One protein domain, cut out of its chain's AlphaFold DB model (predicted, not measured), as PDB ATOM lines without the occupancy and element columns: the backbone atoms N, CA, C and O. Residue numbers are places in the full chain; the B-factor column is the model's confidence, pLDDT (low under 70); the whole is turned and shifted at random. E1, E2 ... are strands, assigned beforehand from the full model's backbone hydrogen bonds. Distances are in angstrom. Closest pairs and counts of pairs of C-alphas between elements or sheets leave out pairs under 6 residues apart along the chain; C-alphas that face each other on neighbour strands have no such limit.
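This is residues 184 to 238 of the 240 residues of an uncharacterized protein of Betaproteobacteria bacterium TMED100 (UniProt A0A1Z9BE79). Five strands close into a small barrel, round the ring E1, E2, E5, E4, E3 and back to E1, with the loop of residues 213 to 222 joining E3 to E4. The printed part has 55 residues with five named strands, E1 to E5, no named helix: all strand, a mixed sheet. It is compact, radius of gyration of the C-alphas 10.3 A, spanning 27 by 25 by 19 A.

Start at E1, residues 184 to 192, in an antiparallel hairpin with E2, residues 196 to 201; N 190 and O 198 are 2.9 A apart. On E1's other side find antiparallel E3, residues 206 to 212: N 187 and O 206, 2.8 A. E3, E4 (residues 223 to 229) and E5 (residues 232 to 237) form a meander, two successive antiparallel hairpins: N 226 and O 211, 2.9 A; N 234 and O 227, 3.0 A. E5 is parallel to E2: N 199 and O 235, 2.8 A.

Find C-alpha 184 at (-33.682, -28.766, -46.056); E1 runs 23.9 A. E2 spans 16.6 A, E3 17.4 A, E4 16.2 A, and E5 15.7 A, to C-alpha 237 at (-44.426, -17.838, -44.476).

The farthest C-alphas, Glu 204 and His 218, are 29.2 A apart. The printed part has no cut and no long link. Seventeen residues, among them 213 to 222, have pLDDT under 70.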
ATOM      1  N   ARG A 184     -32.740 -27.814 -46.608       66.88
ATOM      2  CA  ARG A 184     -33.682 -28.766 -46.056       66.88
ATOM      3  C   ARG A 184     -34.086 -28.264 -44.682       66.88
ATOM      4  O   ARG A 184     -33.285 -28.325 -43.758       66.88
ATOM      5  N   MET A 185     -35.312 -27.769 -44.582       71.75
ATOM      6  CA  MET A 185     -35.885 -27.281 -43.333       71.75
ATOM      7  C   MET A 185     -37.122 -28.105 -42.985       71.75
ATOM      8  O   MET A 185     -37.874 -28.468 -43.898       71.75
ATOM      9  N   PRO A 186     -37.335 -28.439 -41.703       76.25
ATOM     10  CA  PRO A 186     -38.567 -29.077 -41.291       76.25
ATOM     11  C   PRO A 186     -39.699 -28.050 -41.412       76.25
ATOM     12  O   PRO A 186     -39.585 -26.906 -40.958       76.25
ATOM     13  N   ILE A 187     -40.760 -28.433 -42.121       82.94
ATOM     14  CA  ILE A 187     -41.916 -27.578 -42.364       82.94
ATOM     15  C   ILE A 187     -43.225 -28.250 -41.972       82.94
ATOM     16  O   ILE A 187     -43.438 -29.444 -42.193       82.94
ATOM     17  N   LEU A 188     -44.142 -27.452 -41.445       87.75
ATOM     18  CA  LEU A 188     -45.539 -27.822 -41.299       87.75
ATOM     19  C   LEU A 188     -46.361 -27.106 -42.362       87.75
ATOM     20  O   LEU A 188     -46.202 -25.908 -42.602       87.75
ATOM     21  N   THR A 189     -47.257 -27.850 -43.000       87.88
ATOM     22  CA  THR A 189     -48.271 -27.269 -43.873       87.88
ATOM     23  C   THR A 189     -49.421 -26.756 -43.029       87.88
ATOM     24  O   THR A 189     -49.878 -27.435 -42.110       87.88
ATOM     25  N   SER A 190     -49.916 -25.573 -43.346       86.88
ATOM     26  CA  SER A 190     -51.064 -24.963 -42.687       86.88
ATOM     27  C   SER A 190     -51.953 -24.296 -43.726       86.88
ATOM     28  O   SER A 190     -51.540 -24.081 -44.864       86.88
ATOM     29  N   GLU A 191     -53.185 -23.986 -43.341       84.94
ATOM     30  CA  GLU A 191     -54.145 -23.308 -44.206       84.94
ATOM     31  C   GLU A 191     -54.685 -22.062 -43.512       84.94
ATOM     32  O   GLU A 191     -54.903 -22.057 -42.298       84.94
ATOM     33  N   ASN A 192     -54.896 -20.986 -44.269       79.44
ATOM     34  CA  ASN A 192     -55.697 -19.860 -43.809       79.44
ATOM     35  C   ASN A 192     -56.485 -19.220 -44.957       79.44
ATOM     36  O   ASN A 192     -56.236 -19.473 -46.136       79.44
ATOM     37  N   SER A 193     -57.442 -18.367 -44.598       69.75
ATOM     38  CA  SER A 193     -58.351 -17.711 -45.540       69.75
ATOM     39  C   SER A 193     -57.674 -16.759 -46.530       69.75
ATOM     40  O   SER A 193     -58.274 -16.433 -47.547       69.75
ATOM     41  N   THR A 194     -56.463 -16.287 -46.230       66.94
ATOM     42  CA  THR A 194     -55.750 -15.262 -47.006       66.94
ATOM     43  C   THR A 194     -54.812 -15.881 -48.041       66.94
ATOM     44  O   THR A 194     -54.776 -15.442 -49.186       66.94
ATOM     45  N   PHE A 195     -54.063 -16.912 -47.650       63.88
ATOM     46  CA  PHE A 195     -53.019 -17.535 -48.470       63.88
ATOM     47  C   PHE A 195     -53.419 -18.914 -49.005       63.88
ATOM     48  O   PHE A 195     -52.679 -19.499 -49.794       63.88
ATOM     49  N   GLY A 196     -54.563 -19.455 -48.576       79.19
ATOM     50  CA  GLY A 196     -54.879 -20.861 -48.787       79.19
ATOM     51  C   GLY A 196     -53.869 -21.732 -48.044       79.19
ATOM     52  O   GLY A 196     -53.563 -21.470 -46.880       79.19
ATOM     53  N   LYS A 197     -53.341 -22.756 -48.717       84.94
ATOM     54  CA  LYS A 197     -52.319 -23.648 -48.164       84.94
ATOM     55  C   LYS A 197     -50.927 -23.020 -48.252       84.94
ATOM     56  O   LYS A 197     -50.515 -22.552 -49.311       84.94
ATOM     57  N   TYR A 198     -50.186 -23.052 -47.153       85.69
ATOM     58  CA  TYR A 198     -48.837 -22.506 -47.043       85.69
ATOM     59  C   TYR A 198     -47.956 -23.386 -46.144       85.69
ATOM     60  O   TYR A 198     -48.440 -24.284 -45.452       85.69
ATOM     61  N   ALA A 199     -46.648 -23.143 -46.173       87.19
ATOM     62  CA  ALA A 199     -45.665 -23.809 -45.328       87.19
ATOM     63  C   ALA A 199     -45.134 -22.855 -44.248       87.19
ATOM     64  O   ALA A 199     -44.932 -21.668 -44.513       87.19
ATOM     65  N   LYS A 200     -44.864 -23.397 -43.059       87.19
ATOM     66  CA  LYS A 200     -44.159 -22.739 -41.949       87.19
ATOM     67  C   LYS A 200     -42.963 -23.570 -41.530       87.19
ATOM     68  O   LYS A 200     -43.068 -24.793 -41.480       87.19
ATOM     69  N   ILE A 201     -41.851 -22.918 -41.203       83.56
ATOM     70  CA  ILE A 201     -40.698 -23.589 -40.592       83.56
ATOM     71  C   ILE A 201     -41.098 -24.044 -39.184       83.56
ATOM     72  O   ILE A 201     -41.588 -23.242 -38.396       83.56
ATOM     73  N   SER A 202     -40.915 -25.325 -38.875       80.88
ATOM     74  CA  SER A 202     -41.215 -25.894 -37.559       80.88
ATOM     75  C   SER A 202     -40.389 -27.149 -37.339       80.88
ATOM     76  O   SER A 202     -40.336 -27.994 -38.226       80.88
ATOM     77  N   GLU A 203     -39.794 -27.305 -36.155       77.81
ATOM     78  CA  GLU A 203     -39.005 -28.491 -35.787       77.81
ATOM     79  C   GLU A 203     -39.819 -29.795 -35.822       77.81
ATOM     80  O   GLU A 203     -39.261 -30.867 -36.035       77.81
ATOM     81  N   GLU A 204     -41.143 -29.706 -35.676       80.06
ATOM     82  CA  GLU A 204     -42.072 -30.844 -35.737       80.06
ATOM     83  C   GLU A 204     -42.478 -31.212 -37.179       80.06
ATOM     84  O   GLU A 204     -43.258 -32.137 -37.408       80.06
ATOM     85  N   GLY A 205     -41.988 -30.454 -38.163       78.75
ATOM     86  CA  GLY A 205     -42.354 -30.566 -39.565       78.75
ATOM     87  C   GLY A 205     -41.595 -31.625 -40.365       78.75
ATOM     88  O   GLY A 205     -40.581 -32.181 -39.946       78.75
ATOM     89  N   ASN A 206     -42.055 -31.858 -41.595       76.81
ATOM     90  CA  ASN A 206     -41.367 -32.719 -42.552       76.81
ATOM     91  C   ASN A 206     -40.216 -31.971 -43.223       76.81
ATOM     92  O   ASN A 206     -40.354 -30.815 -43.614       76.81
ATOM     93  N   LEU A 207     -39.087 -32.651 -43.405       74.88
ATOM     94  CA  LEU A 207     -37.895 -32.055 -43.992       74.88
ATOM     95  C   LEU A 207     -38.076 -31.822 -45.506       74.88
ATOM     96  O   LEU A 207     -38.003 -32.767 -46.295       74.88
ATOM     97  N   CYS A 208     -38.261 -30.569 -45.927       71.56
ATOM     98  CA  CYS A 208     -38.504 -30.191 -47.326       71.56
ATOM     99  C   CYS A 208     -37.472 -29.191 -47.852       71.56
ATOM    100  O   CYS A 208     -36.828 -28.486 -47.077       71.56
ATOM    101  N   PHE A 209     -37.330 -29.112 -49.180       75.50
ATOM    102  CA  PHE A 209     -36.467 -28.107 -49.801       75.50
ATOM    103  C   PHE A 209     -37.128 -26.728 -49.763       75.50
ATOM    104  O   PHE A 209     -38.245 -26.555 -50.244       75.50
ATOM    105  N   VAL A 210     -36.407 -25.744 -49.242       77.88
ATOM    106  CA  VAL A 210     -36.811 -24.346 -49.149       77.88
ATOM    107  C   VAL A 210     -35.964 -23.500 -50.090       77.88
ATOM    108  O   VAL A 210     -34.729 -23.535 -50.078       77.88
ATOM    109  N   PHE A 211     -36.656 -22.700 -50.895       75.50
ATOM    110  CA  PHE A 211     -36.084 -21.716 -51.800       75.50
ATOM    111  C   PHE A 211     -36.450 -20.318 -51.317       75.50
ATOM    112  O   PHE A 211     -37.567 -19.842 -51.520       75.50
ATOM    113  N   TRP A 212     -35.491 -19.648 -50.689       73.25
ATOM    114  CA  TRP A 212     -35.634 -18.261 -50.263       73.25
ATOM    115  C   TRP A 212     -35.769 -17.329 -51.472       73.25
ATOM    116  O   TRP A 212     -34.982 -17.417 -52.419       73.25
ATOM    117  N   MET A 213     -36.744 -16.420 -51.445       66.56
ATOM    118  CA  MET A 213     -36.913 -15.398 -52.483       66.56
ATOM    119  C   MET A 213     -36.315 -14.060 -52.014       66.56
ATOM    120  O   MET A 213     -36.275 -13.765 -50.825       66.56
ATOM    121  N   ASP A 214     -35.782 -13.249 -52.938       54.06
ATOM    122  CA  ASP A 214     -35.115 -11.975 -52.578       54.06
ATOM    123  C   ASP A 214     -36.080 -10.796 -52.414       54.06
ATOM    124  O   ASP A 214     -35.736  -9.812 -51.763       54.06
ATOM    125  N   GLU A 215     -37.232 -10.885 -53.063       52.84
ATOM    126  CA  GLU A 215     -38.364  -9.976 -52.948       52.84
ATOM    127  C   GLU A 215     -39.527 -10.891 -52.574       52.84
ATOM    128  O   GLU A 215     -39.645 -11.974 -53.168       52.84
ATOM    129  N   GLY A 216     -40.337 -10.498 -51.586       51.53
ATOM    130  CA  GLY A 216     -41.602 -11.185 -51.343       51.53
ATOM    131  C   GLY A 216     -42.347 -11.319 -52.668       51.53
ATOM    132  O   GLY A 216     -42.149 -10.528 -53.599       51.53
ATOM    133  N   ILE A 217     -43.171 -12.351 -52.818       53.88
ATOM    134  CA  ILE A 217     -44.116 -12.339 -53.932       53.88
ATOM    135  C   ILE A 217     -44.928 -11.061 -53.739       53.88
ATOM    136  O   ILE A 217     -45.683 -11.016 -52.789       53.88
ATOM    137  N   HIS A 218     -44.731 -10.046 -54.593       43.12
ATOM    138  CA  HIS A 218     -45.192  -8.649 -54.426       43.12
ATOM    139  C   HIS A 218     -46.697  -8.444 -54.138       43.12
ATOM    140  O   HIS A 218     -47.124  -7.316 -53.940       43.12
ATOM    141  N   ASP A 219     -47.481  -9.522 -54.071       49.59
ATOM    142  CA  ASP A 219     -48.896  -9.531 -53.693       49.59
ATOM    143  C   ASP A 219     -49.147 -10.133 -52.285       49.59
ATOM    144  O   ASP A 219     -50.294 -10.230 -51.867       49.59
ATOM    145  N   LEU A 220     -48.106 -10.603 -51.584       53.03
ATOM    146  CA  LEU A 220     -48.157 -11.375 -50.336       53.03
ATOM    147  C   LEU A 220     -46.968 -10.960 -49.444       53.03
ATOM    148  O   LEU A 220     -45.885 -11.544 -49.536       53.03
ATOM    149  N   GLU A 221     -47.164  -9.924 -48.621       52.94
ATOM    150  CA  GLU A 221     -46.120  -9.265 -47.806       52.94
ATOM    151  C   GLU A 221     -45.373 -10.212 -46.839       52.94
ATOM    152  O   GLU A 221     -44.235  -9.924 -46.474       52.94
ATOM    153  N   ASP A 222     -45.924 -11.396 -46.551       62.06
ATOM    154  CA  ASP A 222     -45.385 -12.349 -45.565       62.06
ATOM    155  C   ASP A 222     -44.642 -13.560 -46.174       62.06
ATOM    156  O   ASP A 222     -44.188 -14.457 -45.460       62.06
ATOM    157  N   VAL A 223     -44.512 -13.636 -47.508       70.62
ATOM    158  CA  VAL A 223     -43.897 -14.804 -48.169       70.62
ATOM    159  C   VAL A 223     -42.386 -14.630 -48.312       70.62
ATOM    160  O   VAL A 223     -41.896 -13.926 -49.197       70.62
ATOM    161  N   CYS A 224     -41.632 -15.349 -47.482       72.00
ATOM    162  CA  CYS A 224     -40.169 -15.326 -47.448       72.00
ATOM    163  C   CYS A 224     -39.504 -16.305 -48.436       72.00
ATOM    164  O   CYS A 224     -38.312 -16.181 -48.748       72.00
ATOM    165  N   GLY A 225     -40.255 -17.269 -48.967       77.62
ATOM    166  CA  GLY A 225     -39.725 -18.280 -49.877       77.62
ATOM    167  C   GLY A 225     -40.786 -19.210 -50.449       77.62
ATOM    168  O   GLY A 225     -41.983 -18.934 -50.401       77.62
ATOM    169  N   VAL A 226     -40.330 -20.327 -51.002       78.94
ATOM    170  CA  VAL A 226     -41.179 -21.412 -51.500       78.94
ATOM    171  C   VAL A 226     -40.659 -22.730 -50.940       78.94
ATOM    172  O   VAL A 226     -39.463 -23.010 -51.038       78.94
ATOM    173  N   ALA A 227     -41.551 -23.538 -50.378       83.12
ATOM    174  CA  ALA A 227     -41.259 -24.905 -49.980       83.12
ATOM    175  C   ALA A 227     -41.650 -25.883 -51.094       83.12
ATOM    176  O   ALA A 227     -42.708 -25.753 -51.715       83.12
ATOM    177  N   TRP A 228     -40.796 -26.873 -51.332       80.00
ATOM    178  CA  TRP A 228     -41.023 -27.958 -52.275       80.00
ATOM    179  C   TRP A 228     -41.492 -29.207 -51.536       80.00
ATOM    180  O   TRP A 228     -40.705 -29.847 -50.835       80.00
ATOM    181  N   LEU A 229     -42.758 -29.570 -51.724       75.12
ATOM    182  CA  LEU A 229     -43.375 -30.756 -51.143       75.12
ATOM    183  C   LEU A 229     -43.748 -31.767 -52.230       75.12
ATOM    184  O   LEU A 229     -43.821 -31.453 -53.416       75.12
ATOM    185  N   THR A 230     -44.035 -32.997 -51.809       65.06
ATOM    186  CA  THR A 230     -44.559 -34.064 -52.678       65.06
ATOM    187  C   THR A 230     -45.873 -33.689 -53.363       65.06
ATOM    188  O   THR A 230     -46.136 -34.141 -54.472       65.06
ATOM    189  N   GLU A 231     -46.678 -32.850 -52.720       65.12
ATOM    190  CA  GLU A 231     -47.957 -32.334 -53.219       65.12
ATOM    191  C   GLU A 231     -47.826 -31.097 -54.125       65.12
ATOM    192  O   GLU A 231     -48.797 -30.707 -54.772       65.12
ATOM    193  N   GLY A 232     -46.637 -30.490 -54.207       72.50
ATOM    194  CA  GLY A 232     -46.372 -29.317 -55.035       72.50
ATOM    195  C   GLY A 232     -45.565 -28.235 -54.321       72.50
ATOM    196  O   GLY A 232     -44.889 -28.475 -53.321       72.50
ATOM    197  N   LEU A 233     -45.623 -27.022 -54.870       78.88
ATOM    198  CA  LEU A 233     -44.967 -25.848 -54.300       78.88
ATOM    199  C   LEU A 233     -45.931 -25.082 -53.400       78.88
ATOM    200  O   LEU A 233     -47.014 -24.706 -53.854       78.88
ATOM    201  N   LEU A 234     -45.498 -24.790 -52.176       81.62
ATOM    202  CA  LEU A 234     -46.235 -23.943 -51.242       81.62
ATOM    203  C   LEU A 234     -45.467 -22.653 -50.941       81.62
ATOM    204  O   LEU A 234     -44.236 -22.686 -50.836       81.62
ATOM    205  N   PRO A 235     -46.162 -21.515 -50.775       80.88
ATOM    206  CA  PRO A 235     -45.535 -20.311 -50.253       80.88
ATOM    207  C   PRO A 235     -45.031 -20.580 -48.832       80.88
ATOM    208  O   PRO A 235     -45.735 -21.182 -48.021       80.88
ATOM    209  N   LEU A 236     -43.802 -20.156 -48.545       82.69
ATOM    210  CA  LEU A 236     -43.232 -20.218 -47.205       82.69
ATOM    211  C   LEU A 236     -43.497 -18.893 -46.499       82.69
ATOM    212  O   LEU A 236     -43.022 -17.851 -46.960       82.69
ATOM    213  N   ILE A 237     -44.221 -18.958 -45.388       80.62
ATOM    214  CA  ILE A 237     -44.426 -17.838 -44.476       80.62
ATOM    215  C   ILE A 237     -43.460 -18.017 -43.312       80.62
ATOM    216  O   ILE A 237     -43.379 -19.092 -42.711       80.62
ATOM    217  N   CYS A 238     -42.699 -16.968 -43.032       67.38
ATOM    218  CA  CYS A 238     -41.852 -16.902 -41.857       67.38
ATOM    219  C   CYS A 238     -42.659 -16.174 -40.786       67.38
ATOM    220  O   CYS A 238     -42.976 -15.006 -40.983       67.38
TER     221      CYS A 238